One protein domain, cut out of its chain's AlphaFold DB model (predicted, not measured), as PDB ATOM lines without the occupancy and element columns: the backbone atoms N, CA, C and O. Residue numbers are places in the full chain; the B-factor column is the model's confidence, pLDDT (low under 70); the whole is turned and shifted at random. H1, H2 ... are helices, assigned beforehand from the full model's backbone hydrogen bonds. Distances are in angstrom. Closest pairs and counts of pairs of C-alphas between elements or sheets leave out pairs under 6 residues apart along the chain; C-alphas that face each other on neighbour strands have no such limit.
ATOM      1  N   GLY A 138     -24.393  -1.800  43.694       88.85
ATOM      2  CA  GLY A 138     -24.697  -2.491  42.441       88.85
ATOM      3  C   GLY A 138     -26.200  -2.508  42.137       88.85
ATOM      4  O   GLY A 138     -26.597  -2.356  40.986       88.85
ATOM      5  N   ASN A 139     -27.045  -2.650  43.163       87.26
ATOM      6  CA  ASN A 139     -28.505  -2.651  43.016       87.26
ATOM      7  C   ASN A 139     -29.068  -1.297  42.588       87.26
ATOM      8  O   ASN A 139     -29.976  -1.266  41.761       87.26
ATOM      9  N   VAL A 140     -28.503  -0.194  43.083       88.32
ATOM     10  CA  VAL A 140     -28.859   1.153  42.620       88.32
ATOM     11  C   VAL A 140     -28.503   1.301  41.146       88.32
ATOM     12  O   VAL A 140     -29.358   1.657  40.339       88.32
ATOM     13  N   VAL A 141     -27.272   0.952  40.760       91.45
ATOM     14  CA  VAL A 141     -26.829   1.056  39.360       91.45
ATOM     15  C   VAL A 141     -27.685   0.178  38.445       91.45
ATOM     16  O   VAL A 141     -28.116   0.633  37.387       91.45
ATOM     17  N   TRP A 142     -28.000  -1.051  38.863       91.41
ATOM     18  CA  TRP A 142     -28.874  -1.940  38.101       91.41
ATOM     19  C   TRP A 142     -30.302  -1.405  37.981       91.41
ATOM     20  O   TRP A 142     -30.862  -1.409  36.887       91.41
ATOM     21  N   GLY A 143     -30.873  -0.885  39.068       88.90
ATOM     22  CA  GLY A 143     -32.193  -0.261  39.055       88.90
ATOM     23  C   GLY A 143     -32.252   0.952  38.122       88.90
ATOM     24  O   GLY A 143     -33.190   1.076  37.336       88.90
ATOM     25  N   LEU A 144     -31.213   1.794  38.119       89.24
ATOM     26  CA  LEU A 144     -31.092   2.917  37.185       89.24
ATOM     27  C   LEU A 144     -30.993   2.437  35.727       89.24
ATOM     28  O   LEU A 144     -31.664   2.991  34.860       89.24
ATOM     29  N   ILE A 145     -30.226   1.375  35.449       91.12
ATOM     30  CA  ILE A 145     -30.156   0.759  34.112       91.12
ATOM     31  C   ILE A 145     -31.538   0.259  33.673       91.12
ATOM     32  O   ILE A 145     -31.958   0.519  32.545       91.12
ATOM     33  N   GLN A 146     -32.252  -0.447  34.552       88.20
ATOM     34  CA  GLN A 146     -33.593  -0.959  34.270       88.20
ATOM     35  C   GLN A 146     -34.583   0.176  34.002       88.20
ATOM     36  O   GLN A 146     -35.356   0.098  33.049       88.20
ATOM     37  N   LEU A 147     -34.517   1.255  34.781       85.26
ATOM     38  CA  LEU A 147     -35.336   2.442  34.576       85.26
ATOM     39  C   LEU A 147     -35.076   3.066  33.197       85.26
ATOM     40  O   LEU A 147     -36.015   3.337  32.450       85.26
ATOM     41  N   THR A 148     -33.807   3.219  32.820       86.24
ATOM     42  CA  THR A 148     -33.404   3.725  31.503       86.24
ATOM     43  C   THR A 148     -33.872   2.799  30.368       86.24
ATOM     44  O   THR A 148     -34.414   3.273  29.370       86.24
ATOM     45  N   LEU A 149     -33.757   1.475  30.518       85.04
ATOM     46  CA  LEU A 149     -34.282   0.505  29.542       85.04
ATOM     47  C   LEU A 149     -35.804   0.607  29.371       85.04
ATOM     48  O   LEU A 149     -36.318   0.452  28.264       85.04
ATOM     49  N   VAL A 150     -36.522   0.850  30.464       81.77
ATOM     50  CA  VAL A 150     -37.985   0.886  30.477       81.77
ATOM     51  C   VAL A 150     -38.545   2.199  29.943       81.77
ATOM     52  O   VAL A 150     -39.559   2.163  29.251       81.77
ATOM     53  N   PHE A 151     -37.928   3.336  30.257       79.53
ATOM     54  CA  PHE A 151     -38.509   4.651  29.966       79.53
ATOM     55  C   PHE A 151     -37.802   5.414  28.843       79.53
ATOM     56  O   PHE A 151     -38.439   6.230  28.184       79.53
ATOM     57  N   GLU A 152     -36.520   5.144  28.579       76.62
ATOM     58  CA  GLU A 152     -35.737   5.899  27.590       76.62
ATOM     59  C   GLU A 152     -35.400   5.080  26.335       76.62
ATOM     60  O   GLU A 152     -35.237   5.641  25.250       76.62
ATOM     61  N   ALA A 153     -35.277   3.751  26.438       72.49
ATOM     62  CA  ALA A 153     -34.879   2.938  25.290       72.49
ATOM     63  C   ALA A 153     -35.987   2.879  24.228       72.49
ATOM     64  O   ALA A 153     -37.170   2.764  24.544       72.49
ATOM     65  N   LYS A 154     -35.614   2.864  22.941       67.60
ATOM     66  CA  LYS A 154     -36.581   2.753  21.825       67.60
ATOM     67  C   LYS A 154     -37.453   1.494  21.903       67.60
ATOM     68  O   LYS A 154     -38.594   1.516  21.457       67.60
ATOM     69  N   GLN A 155     -36.917   0.413  22.474       65.90
ATOM     70  CA  GLN A 155     -37.616  -0.863  22.677       65.90
ATOM     71  C   GLN A 155     -38.482  -0.890  23.948       65.90
ATOM     72  O   GLN A 155     -39.017  -1.937  24.306       65.90
ATOM     73  N   SER A 156     -38.628   0.243  24.638       64.46
ATOM     74  CA  SER A 156     -39.504   0.357  25.799       64.46
ATOM     75  C   SER A 156     -40.938  -0.035  25.460       64.46
ATOM     76  O   SER A 156     -41.503   0.355  24.426       64.46
ATOM     77  N   SER A 157     -41.544  -0.782  26.382       68.71
ATOM     78  CA  SER A 157     -42.960  -1.126  26.327       68.71
ATOM     79  C   SER A 157     -43.792   0.145  26.176       68.71
ATOM     80  O   SER A 157     -43.703   1.050  27.007       68.71
ATOM     81  N   LEU A 158     -44.631   0.197  25.135       72.30
ATOM     82  CA  LEU A 158     -45.560   1.306  24.906       72.30
ATOM     83  C   LEU A 158     -46.400   1.582  26.160       72.30
ATOM     84  O   LEU A 158     -46.606   2.733  26.519       72.30
ATOM     85  N   ARG A 159     -46.801   0.527  26.882       76.19
ATOM     86  CA  ARG A 159     -47.557   0.637  28.136       76.19
ATOM     87  C   ARG A 159     -46.819   1.455  29.197       76.19
ATOM     88  O   ARG A 159     -47.454   2.224  29.907       76.19
ATOM     89  N   LEU A 160     -45.503   1.282  29.321       75.37
ATOM     90  CA  LEU A 160     -44.699   1.980  30.329       75.37
ATOM     91  C   LEU A 160     -44.389   3.417  29.900       75.37
ATOM     92  O   LEU A 160     -44.407   4.309  30.742       75.37
ATOM     93  N   ARG A 161     -44.227   3.668  28.596       71.65
ATOM     94  CA  ARG A 161     -44.171   5.037  28.062       71.65
ATOM     95  C   ARG A 161     -45.468   5.802  28.310       71.65
ATOM     96  O   ARG A 161     -45.420   6.873  28.897       71.65
ATOM     97  N   VAL A 162     -46.618   5.206  27.993       79.13
ATOM     98  CA  VAL A 162     -47.939   5.793  28.282       79.13
ATOM     99  C   VAL A 162     -48.129   6.027  29.783       79.13
ATOM    100  O   VAL A 162     -48.716   7.028  30.185       79.13
ATOM    101  N   LEU A 163     -47.623   5.127  30.634       78.06
ATOM    102  CA  LEU A 163     -47.652   5.321  32.084       78.06
ATOM    103  C   LEU A 163     -46.833   6.549  32.507       78.06
ATOM    104  O   LEU A 163     -47.331   7.347  33.292       78.06
ATOM    105  N   ALA A 164     -45.617   6.717  31.980       77.73
ATOM    106  CA  ALA A 164     -44.797   7.898  32.250       77.73
ATOM    107  C   ALA A 164     -45.413   9.186  31.693       77.73
ATOM    108  O   ALA A 164     -45.339  10.217  32.346       77.73
ATOM    109  N   GLU A 165     -46.064   9.136  30.531       81.77
ATOM    110  CA  GLU A 165     -46.779  10.288  29.965       81.77
ATOM    111  C   GLU A 165     -47.960  10.715  30.848       81.77
ATOM    112  O   GLU A 165     -48.166  11.904  31.077       81.77
ATOM    113  N   ARG A 166     -48.719   9.750  31.385       86.11
ATOM    114  CA  ARG A 166     -49.846  10.019  32.297       86.11
ATOM    115  C   ARG A 166     -49.401  10.424  33.700       86.11
ATOM    116  O   ARG A 166     -50.109  11.162  34.377       86.11
ATOM    117  N   HIS A 167     -48.252   9.925  34.141       85.24
ATOM    118  CA  HIS A 167     -47.700  10.162  35.469       85.24
ATOM    119  C   HIS A 167     -46.227  10.581  35.348       85.24
ATOM    120  O   HIS A 167     -45.340   9.777  35.644       85.24
ATOM    121  N   PRO A 168     -45.936  11.836  34.953       81.82
ATOM    122  CA  PRO A 168     -44.568  12.291  34.675       81.82
ATOM    123  C   PRO A 168     -43.623  12.151  35.875       81.82
ATOM    124  O   PRO A 168     -42.427  11.915  35.710       81.82
ATOM    125  N   ASN A 169     -44.164  12.198  37.093       85.61
ATOM    126  CA  ASN A 169     -43.387  12.078  38.326       85.61
ATOM    127  C   ASN A 169     -42.971  10.635  38.652       85.61
ATOM    128  O   ASN A 169     -42.135  10.439  39.530       85.61
ATOM    129  N   ILE A 170     -43.507   9.617  37.964       83.25
ATOM    130  CA  ILE A 170     -43.262   8.210  38.317       83.25
ATOM    131  C   ILE A 170     -41.778   7.843  38.237       83.25
ATOM    132  O   ILE A 170     -41.266   7.127  39.092       83.25
ATOM    133  N   VAL A 171     -41.063   8.375  37.242       79.70
ATOM    134  CA  VAL A 171     -39.628   8.131  37.069       79.70
ATOM    135  C   VAL A 171     -38.836   8.781  38.205       79.70
ATOM    136  O   VAL A 171     -37.888   8.166  38.687       79.70
ATOM    137  N   SER A 172     -39.232   9.977  38.662       81.94
ATOM    138  CA  SER A 172     -38.612  10.640  39.823       81.94
ATOM    139  C   SER A 172     -38.832   9.832  41.095       81.94
ATOM    140  O   SER A 172     -37.868   9.480  41.763       81.94
ATOM    141  N   LEU A 173     -40.077   9.424  41.356       82.60
ATOM    142  CA  LEU A 173     -40.439   8.635  42.535       82.60
ATOM    143  C   LEU A 173     -39.704   7.291  42.585       82.60
ATOM    144  O   LEU A 173     -39.238   6.881  43.644       82.60
ATOM    145  N   ILE A 174     -39.552   6.598  41.448       80.42
ATOM    146  CA  ILE A 174     -38.770   5.352  41.404       80.42
ATOM    147  C   ILE A 174     -37.287   5.633  41.687       80.42
ATOM    148  O   ILE A 174     -36.650   4.847  42.387       80.42
ATOM    149  N   ARG A 175     -36.721   6.734  41.169       78.48
ATOM    150  CA  ARG A 175     -35.326   7.119  41.453       78.48
ATOM    151  C   ARG A 175     -35.130   7.428  42.935       78.48
ATOM    152  O   ARG A 175     -34.226   6.859  43.537       78.48
ATOM    153  N   GLU A 176     -36.010   8.237  43.515       79.58
ATOM    154  CA  GLU A 176     -36.032   8.564  44.944       79.58
ATOM    155  C   GLU A 176     -36.171   7.304  45.805       79.58
ATOM    156  O   GLU A 176     -35.426   7.138  46.764       79.58
ATOM    157  N   TYR A 177     -37.041   6.363  45.429       80.91
ATOM    158  CA  TYR A 177     -37.192   5.096  46.148       80.91
ATOM    159  C   TYR A 177     -35.939   4.214  46.070       80.91
ATOM    160  O   TYR A 177     -35.493   3.670  47.078       80.91
ATOM    161  N   LEU A 178     -35.363   4.051  44.874       71.29
ATOM    162  CA  LEU A 178     -34.178   3.212  44.683       71.29
ATOM    163  C   LEU A 178     -32.943   3.783  45.387       71.29
ATOM    164  O   LEU A 178     -32.075   3.016  45.800       71.29
ATOM    165  N   CYS A 179     -32.845   5.109  45.475       67.41
ATOM    166  CA  CYS A 179     -31.584   5.787  45.753       67.41
ATOM    167  C   CYS A 179     -31.620   6.731  46.974       67.41
ATOM    168  O   CYS A 179     -30.573   7.254  47.347       67.41
ATOM    169  N   GLY A 180     -32.785   6.957  47.589       66.17
ATOM    170  CA  GLY A 180     -33.011   7.973  48.623       66.17
ATOM    171  C   GLY A 180     -33.202   9.385  48.053       66.17
ATOM    172  O   GLY A 180     -32.769   9.684  46.939       66.17
ATOM    173  N   GLU A 181     -33.841  10.275  48.815       59.37
ATOM    174  CA  GLU A 181     -34.070  11.673  48.415       59.37
ATOM    175  C   GLU A 181     -32.739  12.412  48.177       59.37
ATOM    176  O   GLU A 181     -31.901  12.504  49.066       59.37
ATOM    177  N   GLY A 182     -32.517  12.943  46.967       54.33
ATOM    178  CA  GLY A 182     -31.410  13.868  46.668       54.33
ATOM    179  C   GLY A 182     -29.991  13.283  46.523       54.33
ATOM    180  O   GLY A 182     -29.076  14.035  46.189       54.33
ATOM    181  N   TYR A 183     -29.772  11.975  46.713       55.16
ATOM    182  CA  TYR A 183     -28.418  11.391  46.834       55.16
ATOM    183  C   TYR A 183     -27.975  10.458  45.696       55.16
ATOM    184  O   TYR A 183     -27.531   9.338  45.947       55.16
ATOM    185  N   HIS A 184     -28.058  10.866  44.428       68.57
ATOM    186  CA  HIS A 184     -27.576   9.983  43.360       68.57
ATOM    187  C   HIS A 184     -27.084  10.707  42.116       68.57
ATOM    188  O   HIS A 184     -27.668  11.671  41.620       68.57
ATOM    189  N   LEU A 185     -25.981  10.183  41.587       83.15
ATOM    190  CA  LEU A 185     -25.430  10.610  40.316       83.15
ATOM    191  C   LEU A 185     -26.186   9.865  39.205       83.15
ATOM    192  O   LEU A 185     -26.162   8.629  39.178       83.15
TER     193      LEU A 185
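What this domain is: This is residues 138 to 185 of the 338 residues of an uncharacterized protein of Trypanosoma brucei brucei (strain 927/4 GUTat10.1) (UniProt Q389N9). Two helices, H1 and H3, run side by side in opposite ways, and the shorter H2 lies across one end of the pair, so that the three trace a squared U. The last residues, 180 to 185, form a tail with no named element at the other end of the U. The printed part has 48 residues with three named helices in the order H1, H2, H3 and no named strand; its class is all helix. It is compact, with a radius of gyration of the C-alphas of 10.9 A, and its C-alphas span 29 by 20 by 13 A.

How they stand to each other: H1, residues 138 to 151, is the longest helix. It touches H3, residues 170 to 179, at a shallow tilt of 9 degrees, opposite ways; the closest C-alphas are those of Val 140 and Leu 178, 6.1 A apart. With residues 150 to 151 alone, H1 touches H2, residues 158 to 166. These two are about perpendicular, at 88 degrees, and their closest C-alphas, of Phe 151 and Arg 161, are 6.0 A apart. H2 and H3 are close but not clearly touching, about perpendicular at 84 degrees; their closest C-alphas, of Ala 164 and Ile 170, are 6.3 A apart. In H1, H2 and H3 every O i to N i+4 pair is within hydrogen-bond range.

Where its parts are: H1 begins at C-alpha 138, (-24.697, -2.491, 42.441), and is 19.9 A long from first to last C-alpha. H2 measures 12.2 A and ends at C-alpha 166, (-49.846, 10.019, 32.297). H3 measures 14.1 A and ends at C-alpha 179, (-31.584, 5.787, 45.753).

The domain as a whole: The two C-alphas farthest apart, of Gly 138 and Arg 166, are 29.9 A apart. The printed part has no cut. The link from H1 to H2 is short and that from H2 to H3 is tight. Residues 165 to 170 stand free. The mean pLDDT of the printed part is 78.4, and residues 154 to 157 and 179 to 184 are under 70.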